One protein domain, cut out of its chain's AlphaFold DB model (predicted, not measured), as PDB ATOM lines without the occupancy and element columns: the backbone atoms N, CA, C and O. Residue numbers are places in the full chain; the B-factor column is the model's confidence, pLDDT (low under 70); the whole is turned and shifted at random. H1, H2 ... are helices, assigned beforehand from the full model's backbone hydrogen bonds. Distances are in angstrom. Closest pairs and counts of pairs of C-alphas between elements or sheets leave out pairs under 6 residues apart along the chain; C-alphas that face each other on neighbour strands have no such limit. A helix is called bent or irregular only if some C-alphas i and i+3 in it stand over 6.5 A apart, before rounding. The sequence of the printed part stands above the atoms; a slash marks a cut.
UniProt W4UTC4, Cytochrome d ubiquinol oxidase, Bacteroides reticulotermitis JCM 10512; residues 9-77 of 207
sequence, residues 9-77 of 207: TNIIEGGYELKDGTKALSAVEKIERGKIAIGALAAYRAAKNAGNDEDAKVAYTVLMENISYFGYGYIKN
ATOM      1  N   THR A   9     265.718 162.523 267.746       80.31
ATOM      2  CA  THR A   9     265.932 163.780 267.010       80.31
ATOM      3  C   THR A   9     265.645 163.616 265.520       80.31
ATOM      4  O   THR A   9     264.878 164.387 264.961       80.31
ATOM      5  N   ASN A  10     266.127 162.532 264.906       79.00
ATOM      6  CA  ASN A  10     265.845 162.203 263.506       79.00
ATOM      7  C   ASN A  10     264.345 161.974 263.246       79.00
ATOM      8  O   ASN A  10     263.841 162.318 262.183       79.00
ATOM      9  N   ILE A  11     263.618 161.385 264.201       79.31
ATOM     10  CA  ILE A  11     262.167 161.154 264.085       79.31
ATOM     11  C   ILE A  11     261.388 162.474 264.142       79.31
ATOM     12  O   ILE A  11     260.375 162.615 263.456       79.31
ATOM     13  N   ILE A  12     261.862 163.425 264.946       81.31
ATOM     14  CA  ILE A  12     261.262 164.749 265.100       81.31
ATOM     15  C   ILE A  12     261.568 165.637 263.888       81.31
ATOM     16  O   ILE A  12     260.654 166.213 263.296       81.31
ATOM     17  N   GLU A  13     262.839 165.734 263.515       78.44
ATOM     18  CA  GLU A  13     263.330 166.623 262.457       78.44
ATOM     19  C   GLU A  13     263.035 166.069 261.054       78.44
ATOM     20  O   GLU A  13     262.859 166.835 260.109       78.44
ATOM     21  N   GLY A  14     262.882 164.749 260.921       78.56
ATOM     22  CA  GLY A  14     262.673 164.078 259.640       78.56
ATOM     23  C   GLY A  14     263.966 163.944 258.830       78.56
ATOM     24  O   GLY A  14     265.072 164.032 259.355       78.56
ATOM     25  N   GLY A  15     263.835 163.671 257.531       72.31
ATOM     26  CA  GLY A  15     264.957 163.687 256.586       72.31
ATOM     27  C   GLY A  15     265.795 162.408 256.488       72.31
ATOM     28  O   GLY A  15     266.656 162.334 255.613       72.31
ATOM     29  N   TYR A  16     265.528 161.387 257.309       78.31
ATOM     30  CA  TYR A  16     266.136 160.061 257.155       78.31
ATOM     31  C   TYR A  16     265.413 159.215 256.098       78.31
ATOM     32  O   TYR A  16     264.227 159.418 255.826       78.31
ATOM     33  N   GLU A  17     266.124 158.256 255.509       77.50
ATOM     34  CA  GLU A  17     265.570 157.355 254.496       77.50
ATOM     35  C   GLU A  17     264.691 156.277 255.138       77.50
ATOM     36  O   GLU A  17     265.107 155.565 256.059       77.50
ATOM     37  N   LEU A  18     263.454 156.155 254.654       75.12
ATOM     38  CA  LEU A  18     262.579 155.034 254.971       75.12
ATOM     39  C   LEU A  18     263.006 153.795 254.180       75.12
ATOM     40  O   LEU A  18     263.700 153.873 253.169       75.12
ATOM     41  N   LYS A  19     262.508 152.630 254.610       72.94
ATOM     42  CA  LYS A  19     262.696 151.355 253.895       72.94
ATOM     43  C   LYS A  19     262.190 151.393 252.448       72.94
ATOM     44  O   LYS A  19     262.686 150.633 251.626       72.94
ATOM     45  N   ASP A  20     261.263 152.302 252.161       71.44
ATOM     46  CA  ASP A  20     260.656 152.498 250.845       71.44
ATOM     47  C   ASP A  20     261.440 153.502 249.971       71.44
ATOM     48  O   ASP A  20     260.990 153.867 248.890       71.44
ATOM     49  N   GLY A  21     262.601 153.989 250.436       71.25
ATOM     50  CA  GLY A  21     263.456 154.946 249.717       71.25
ATOM     51  C   GLY A  21     262.979 156.403 249.766       71.25
ATOM     52  O   GLY A  21     263.650 157.296 249.251       71.25
ATOM     53  N   THR A  22     261.837 156.677 250.400       76.06
ATOM     54  CA  THR A  22     261.311 158.033 250.607       76.06
ATOM     55  C   THR A  22     261.930 158.690 251.841       76.06
ATOM     56  O   THR A  22     262.330 158.019 252.795       76.06
ATOM     57  N   LYS A  23     262.022 160.026 251.845       79.62
ATOM     58  CA  LYS A  23     262.482 160.777 253.021       79.62
ATOM     59  C   LYS A  23     261.367 160.898 254.051       79.62
ATOM     60  O   LYS A  23     260.228 161.216 253.711       79.62
ATOM     61  N   ALA A  24     261.709 160.689 255.318       79.06
ATOM     62  CA  ALA A  24     260.779 160.857 256.421       79.06
ATOM     63  C   ALA A  24     260.317 162.312 256.530       79.06
ATOM     64  O   ALA A  24     261.138 163.221 256.650       79.06
ATOM     65  N   LEU A  25     259.001 162.509 256.560       80.81
ATOM     66  CA  LEU A  25     258.390 163.796 256.880       80.81
ATOM     67  C   LEU A  25     258.735 164.193 258.319       80.81
ATOM     68  O   LEU A  25     258.723 163.343 259.221       80.81
ATOM     69  N   SER A  26     258.993 165.483 258.530       84.88
ATOM     70  CA  SER A  26     259.208 166.041 259.867       84.88
ATOM     71  C   SER A  26     257.933 165.945 260.711       84.88
ATOM     72  O   SER A  26     256.815 165.888 260.191       84.88
ATOM     73  N   ALA A  27     258.071 165.953 262.036       81.00
ATOM     74  CA  ALA A  27     256.918 165.966 262.933       81.00
ATOM     75  C   ALA A  27     256.027 167.203 262.723       81.00
ATOM     76  O   ALA A  27     254.806 167.099 262.825       81.00
ATOM     77  N   VAL A  28     256.621 168.351 262.381       83.81
ATOM     78  CA  VAL A  28     255.892 169.596 262.090       83.81
ATOM     79  C   VAL A  28     255.012 169.432 260.853       83.81
ATOM     80  O   VAL A  28     253.821 169.734 260.899       83.81
ATOM     81  N   GLU A  29     255.565 168.871 259.778       84.31
ATOM     82  CA  GLU A  29     254.832 168.652 258.531       84.31
ATOM     83  C   GLU A  29     253.711 167.614 258.704       84.31
ATOM     84  O   GLU A  29     252.612 167.777 258.173       84.31
ATOM     85  N   LYS A  30     253.934 166.573 259.519       85.06
ATOM     86  CA  LYS A  30     252.881 165.607 259.883       85.06
ATOM     87  C   LYS A  30     251.729 166.271 260.639       85.06
ATOM     88  O   LYS A  30     250.570 165.970 260.363       85.06
ATOM     89  N   ILE A  31     252.027 167.177 261.573       86.00
ATOM     90  CA  ILE A  31     251.004 167.934 262.313       86.00
ATOM     91  C   ILE A  31     250.206 168.831 261.361       86.00
ATOM     92  O   ILE A  31     248.982 168.907 261.476       86.00
ATOM     93  N   GLU A  32     250.866 169.485 260.406       86.62
ATOM     94  CA  GLU A  32     250.204 170.329 259.411       86.62
ATOM     95  C   GLU A  32     249.257 169.524 258.511       86.62
ATOM     96  O   GLU A  32     248.072 169.853 258.419       86.62
ATOM     97  N   ARG A  33     249.721 168.394 257.959       87.50
ATOM     98  CA  ARG A  33     248.875 167.461 257.192       87.50
ATOM     99  C   ARG A  33     247.708 166.923 258.020       87.50
ATOM    100  O   ARG A  33     246.587 166.831 257.524       87.50
ATOM    101  N   GLY A  34     247.934 166.640 259.302       86.62
ATOM    102  CA  GLY A  34     246.877 166.247 260.230       86.62
ATOM    103  C   GLY A  34     245.809 167.329 260.418       86.62
ATOM    104  O   GLY A  34     244.617 167.026 260.398       86.62
ATOM    105  N   LYS A  35     246.201 168.604 260.542       87.56
ATOM    106  CA  LYS A  35     245.251 169.731 260.622       87.56
ATOM    107  C   LYS A  35     244.445 169.888 259.335       87.56
ATOM    108  O   LYS A  35     243.237 170.110 259.411       87.56
ATOM    109  N   ILE A  36     245.087 169.716 258.177       89.38
ATOM    110  CA  ILE A  36     244.410 169.704 256.873       89.38
ATOM    111  C   ILE A  36     243.381 168.570 256.826       89.38
ATOM    112  O   ILE A  36     242.237 168.814 256.456       89.38
ATOM    113  N   ALA A  37     243.732 167.364 257.282       87.94
ATOM    114  CA  ALA A  37     242.812 166.227 257.318       87.94
ATOM    115  C   ALA A  37     241.590 166.482 258.224       87.94
ATOM    116  O   ALA A  37     240.459 166.174 257.851       87.94
ATOM    117  N   ILE A  38     241.786 167.092 259.398       87.88
ATOM    118  CA  ILE A  38     240.685 167.463 260.302       87.88
ATOM    119  C   ILE A  38     239.783 168.525 259.655       87.88
ATOM    120  O   ILE A  38     238.557 168.403 259.704       87.88
ATOM    121  N   GLY A  39     240.378 169.541 259.023       89.94
ATOM    122  CA  GLY A  39     239.647 170.569 258.281       89.94
ATOM    123  C   GLY A  39     238.848 169.981 257.116       89.94
ATOM    124  O   GLY A  39     237.664 170.280 256.974       89.94
ATOM    125  N   ALA A  40     239.452 169.074 256.348       89.50
ATOM    126  CA  ALA A  40     238.811 168.369 255.244       89.50
ATOM    127  C   ALA A  40     237.642 167.494 255.722       89.50
ATOM    128  O   ALA A  40     236.587 167.481 255.094       89.50
ATOM    129  N   LEU A  41     237.768 166.828 256.876       89.31
ATOM    130  CA  LEU A  41     236.661 166.079 257.478       89.31
ATOM    131  C   LEU A  41     235.499 166.997 257.891       89.31
ATOM    132  O   LEU A  41     234.334 166.641 257.704       89.31
ATOM    133  N   ALA A  42     235.797 168.168 258.460       90.69
ATOM    134  CA  ALA A  42     234.778 169.152 258.819       90.69
ATOM    135  C   ALA A  42     234.076 169.716 257.572       90.69
ATOM    136  O   ALA A  42     232.846 169.764 257.540       90.69
ATOM    137  N   ALA A  43     234.842 170.051 256.529       89.69
ATOM    138  CA  ALA A  43     234.327 170.509 255.241       89.69
ATOM    139  C   ALA A  43     233.465 169.435 254.556       89.69
ATOM    140  O   ALA A  43     232.360 169.734 254.112       89.69
ATOM    141  N   TYR A  44     233.903 168.172 254.567       89.69
ATOM    142  CA  TYR A  44     233.133 167.037 254.051       89.69
ATOM    143  C   TYR A  44     231.775 166.901 254.749       89.69
ATOM    144  O   TYR A  44     230.743 166.746 254.097       89.69
ATOM    145  N   ARG A  45     231.755 166.985 256.087       90.81
ATOM    146  CA  ARG A  45     230.511 166.921 256.873       90.81
ATOM    147  C   ARG A  45     229.591 168.103 256.574       90.81
ATOM    148  O   ARG A  45     228.389 167.901 256.441       90.81
ATOM    149  N   ALA A  46     230.142 169.311 256.455       91.56
ATOM    150  CA  ALA A  46     229.376 170.508 256.125       91.56
ATOM    151  C   ALA A  46     228.757 170.422 254.719       91.56
ATOM    152  O   ALA A  46     227.553 170.620 254.581       91.56
ATOM    153  N   ALA A  47     229.542 170.041 253.706       90.12
ATOM    154  CA  ALA A  47     229.082 169.878 252.327       90.12
ATOM    155  C   ALA A  47     227.997 168.798 252.203       90.12
ATOM    156  O   ALA A  47     226.970 169.020 251.564       90.12
ATOM    157  N   LYS A  48     228.165 167.663 252.897       90.00
ATOM    158  CA  LYS A  48     227.171 166.580 252.920       90.00
ATOM    159  C   LYS A  48     225.863 166.992 253.595       90.00
ATOM    160  O   LYS A  48     224.794 166.637 253.113       90.00
ATOM    161  N   ASN A  49     225.935 167.761 254.683       90.62
ATOM    162  CA  ASN A  49     224.745 168.310 255.338       90.62
ATOM    163  C   ASN A  49     224.041 169.368 254.474       90.62
ATOM    164  O   ASN A  49     222.825 169.502 254.555       90.62
ATOM    165  N   ALA A  50     224.794 170.105 253.654       89.69
ATOM    166  CA  ALA A  50     224.271 171.084 252.704       89.69
ATOM    167  C   ALA A  50     223.778 170.463 251.379       89.69
ATOM    168  O   ALA A  50     223.233 171.182 250.545       89.69
ATOM    169  N   GLY A  51     223.967 169.154 251.171       89.50
ATOM    170  CA  GLY A  51     223.593 168.459 249.936       89.50
ATOM    171  C   GLY A  51     224.473 168.786 248.723       89.50
ATOM    172  O   GLY A  51     224.059 168.517 247.600       89.50
ATOM    173  N   ASN A  52     225.664 169.369 248.920       89.44
ATOM    174  CA  ASN A  52     226.600 169.649 247.830       89.44
ATOM    175  C   ASN A  52     227.574 168.474 247.629       89.44
ATOM    176  O   ASN A  52     228.605 168.371 248.301       89.44
ATOM    177  N   ASP A  53     227.235 167.581 246.700       86.06
ATOM    178  CA  ASP A  53     227.996 166.356 246.434       86.06
ATOM    179  C   ASP A  53     229.358 166.601 245.758       86.06
ATOM    180  O   ASP A  53     230.267 165.778 245.900       86.06
ATOM    181  N   GLU A  54     229.533 167.713 245.039       87.44
ATOM    182  CA  GLU A  54     230.805 168.046 244.381       87.44
ATOM    183  C   GLU A  54     231.852 168.492 245.406       87.44
ATOM    184  O   GLU A  54     232.926 167.890 245.497       87.44
ATOM    185  N   ASP A  55     231.497 169.451 246.262       84.00
ATOM    186  CA  ASP A  55     232.357 169.911 247.359       84.00
ATOM    187  C   ASP A  55     232.672 168.775 248.342       84.00
ATOM    188  O   ASP A  55     233.794 168.660 248.849       84.00
ATOM    189  N   ALA A  56     231.707 167.877 248.577       85.19
ATOM    190  CA  ALA A  56     231.923 166.691 249.395       85.19
ATOM    191  C   ALA A  56     232.967 165.748 248.770       85.19
ATOM    192  O   ALA A  56     233.828 165.232 249.484       85.19
ATOM    193  N   LYS A  57     232.964 165.529 247.449       89.62
ATOM    194  CA  LYS A  57     233.991 164.695 246.789       89.62
ATOM    195  C   LYS A  57     235.381 165.324 246.853       89.62
ATOM    196  O   LYS A  57     236.357 164.611 247.103       89.62
ATOM    197  N   VAL A  58     235.479 166.642 246.675       89.94
ATOM    198  CA  VAL A  58     236.756 167.365 246.784       89.94
ATOM    199  C   VAL A  58     237.314 167.239 248.203       89.94
ATOM    200  O   VAL A  58     238.443 166.783 248.385       89.94
ATOM    201  N   ALA A  59     236.500 167.531 249.222       86.31
ATOM    202  CA  ALA A  59     236.903 167.403 250.621       86.31
ATOM    203  C   ALA A  59     237.257 165.954 251.006       86.31
ATOM    204  O   ALA A  59     238.192 165.726 251.773       86.31
ATOM    205  N   TYR A  60     236.552 164.962 250.452       86.94
ATOM    206  CA  TYR A  60     236.855 163.546 250.664       86.94
ATOM    207  C   TYR A  60     238.215 163.144 250.084       86.94
ATOM    208  O   TYR A  60     238.956 162.400 250.723       86.94
ATOM    209  N   THR A  61     238.568 163.656 248.905       89.75
ATOM    210  CA  THR A  61     239.858 163.368 248.263       89.75
ATOM    211  C   THR A  61     241.011 163.917 249.106       89.75
ATOM    212  O   THR A  61     241.911 163.170 249.480       89.75
ATOM    213  N   VAL A  62     240.908 165.182 249.531       88.06
ATOM    214  CA  VAL A  62     241.897 165.825 250.416       88.06
ATOM    215  C   VAL A  62     242.005 165.101 251.764       88.06
ATOM    216  O   VAL A  62     243.100 164.958 252.316       88.06
ATOM    217  N   LEU A  63     240.879 164.615 252.299       87.44
ATOM    218  CA  LEU A  63     240.863 163.805 253.514       87.44
ATOM    219  C   LEU A  63     241.629 162.493 253.316       87.44
ATOM    220  O   LEU A  63     242.468 162.167 254.149       87.44
ATOM    221  N   MET A  64     241.355 161.751 252.240       88.12
ATOM    222  CA  MET A  64     241.981 160.449 251.979       88.12
ATOM    223  C   MET A  64     243.489 160.556 251.740       88.12
ATOM    224  O   MET A  64     244.232 159.695 252.201       88.12
ATOM    225  N   GLU A  65     243.960 161.633 251.112       88.94
ATOM    226  CA  GLU A  65     245.395 161.886 250.927       88.94
ATOM    227  C   GLU A  65     246.143 162.134 252.247       88.94
ATOM    228  O   GLU A  65     247.319 161.795 252.376       88.94
ATOM    229  N   ASN A  66     245.469 162.709 253.249       88.69
ATOM    230  CA  ASN A  66     246.091 163.124 254.510       88.69
ATOM    231  C   ASN A  66     245.679 162.263 255.716       88.69
ATOM    232  O   ASN A  66     246.139 162.504 256.837       88.69
ATOM    233  N   ILE A  67     244.843 161.239 255.515       86.12
ATOM    234  CA  ILE A  67     244.241 160.452 256.600       86.12
ATOM    235  C   ILE A  67     245.279 159.730 257.463       86.12
ATOM    236  O   ILE A  67     245.088 159.589 258.670       86.12
ATOM    237  N   SER A  68     246.414 159.340 256.878       86.38
ATOM    238  CA  SER A  68     247.523 158.700 257.594       86.38
ATOM    239  C   SER A  68     248.138 159.586 258.681       86.38
ATOM    240  O   SER A  68     248.787 159.064 259.581       86.38
ATOM    241  N   TYR A  69     247.933 160.906 258.621       86.75
ATOM    242  CA  TYR A  69     248.430 161.862 259.614       86.75
ATOM    243  C   TYR A  69     247.313 162.480 260.460       86.75
ATOM    244  O   TYR A  69     247.570 163.390 261.245       86.75
ATOM    245  N   PHE A  70     246.075 161.993 260.333       86.88
ATOM    246  CA  PHE A  70     244.898 162.583 260.971       86.88
ATOM    247  C   PHE A  70     245.082 162.806 262.480       86.88
ATOM    248  O   PHE A  70     244.791 163.886 262.997       86.88
ATOM    249  N   GLY A  71     245.643 161.822 263.189       84.12
ATOM    250  CA  GLY A  71     245.847 161.906 264.632       84.12
ATOM    251  C   GLY A  71     246.871 162.961 265.055       84.12
ATOM    252  O   GLY A  71     246.753 163.522 266.144       84.12
ATOM    253  N   TYR A  72     247.834 163.297 264.191       85.38
ATOM    254  CA  TYR A  72     248.843 164.324 264.469       85.38
ATOM    255  C   TYR A  72     248.238 165.729 264.543       85.38
ATOM    256  O   TYR A  72     248.783 166.590 265.228       85.38
ATOM    257  N   GLY A  73     247.084 165.963 263.908       83.75
ATOM    258  CA  GLY A  73     246.418 167.267 263.929       83.75
ATOM    259  C   GLY A  73     245.927 167.702 265.318       83.75
ATOM    260  O   GLY A  73     245.728 168.893 265.552       83.75
ATOM    261  N   TYR A  74     245.776 166.763 266.257       82.44
ATOM    262  CA  TYR A  74     245.379 167.036 267.646       82.44
ATOM    263  C   TYR A  74     246.564 167.310 268.585       82.44
ATOM    264  O   TYR A  74     246.363 167.631 269.759       82.44
ATOM    265  N   ILE A  75     247.798 167.171 268.098       84.62
ATOM    266  CA  ILE A  75     249.010 167.333 268.899       84.62
ATOM    267  C   ILE A  75     249.418 168.805 268.903       84.62
ATOM    268  O   ILE A  75     249.529 169.441 267.857       84.62
ATOM    269  N   LYS A  76     249.625 169.357 270.104       78.19
ATOM    270  CA  LYS A  76     249.960 170.776 270.293       78.19
ATOM    271  C   LYS A  76     251.462 171.026 270.235       78.19
ATOM    272  O   LYS A  76     251.882 171.949 269.546       78.19
ATOM    273  N   ASN A  77     252.251 170.200 270.924       81.00
ATOM    274  CA  ASN A  77     253.705 170.313 270.944       81.00
ATOM    275  C   ASN A  77     254.350 169.071 270.335       81.00
ATOM    276  O   ASN A  77     253.952 167.944 270.614       81.00
TER     277      ASN A  77
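Overview. This is residues 9 to 77 of the 207 residues of the protein "Cytochrome d ubiquinol oxidase" of Bacteroides reticulotermitis JCM 10512 (UniProt W4UTC4). The main body is a long helical hairpin, in which H2 runs out and H3 folds back beside it, until a kink near residue 68 turns the last part of H3 across H2. At the open end of this hairpin, a small helix, H1, stands by the first residues of H2, and a loop of residues 14 to 26 leads from the one to the other. The printed part has 69 residues with three named helices, in the order H1, H2, H3, and no named strand; the class is all helix. The whole is loose, with a radius of gyration of the C-alphas of 14.5 A, and flat, with spans of 45 by 27 by 11 A.

Arrangement. H1, residues 9 to 13, and H2, residues 27 to 49, touch, with 4 pairs of C-alphas within 8 A, and H2 touches H1 with residues 27 to 28 alone. The closest C-alphas of the two are those of Ile 12 and Ala 27, 5.0 A apart, while the centres are 23.8 A apart. H2 touches H3, residues 53 to 74, with 60 pairs of C-alphas within 8 A. The closest C-alphas of H2 and H3 are those of Gly 34 and Gly 73, 3.9 A apart, and the centres are 5.5 A apart. H2 and H3 form a helical hairpin and run opposite ways at a shallow tilt of 34.9 degrees, only just short of steep. H3 has a kink of 88 degrees near residue 68 and is irregular: C-alphas 68 and 71 are 7.9 A apart, and its line is a rough one. H1 and H3 are apart. In H1 and H2 every O i to N i+4 pair is within hydrogen-bond range; in H3 11 of 18 are.

Along the chain. H1 begins at C-alpha 9, at (265.932, 163.780, 267.010), and measures 6.0 A from first to last C-alpha. H2, the longest helix by residues with 23, measures 33.1 A from C-alpha 27, at (256.918, 165.966, 262.933), to C-alpha 49. H3, with 22 residues, measures 27.4 A from C-alpha 53 to C-alpha 74, at (245.379, 167.036, 267.646).

Size, cuts and confidence. The two C-alphas farthest apart are those of Thr 9 and Gly 51, 45.9 A. The C-alphas of Thr 9 and Asn 77, the first and last printed, are 14.4 A apart. The link from H1 to H2 is long, with 13 residues, whose C-alphas lie 12 to 21 A from the mean of all C-alphas; the link from H2 to H3 is tight, with 3 residues. The printed part has no cut. The mean pLDDT of the printed part is 84.7, and no printed residue is under 70.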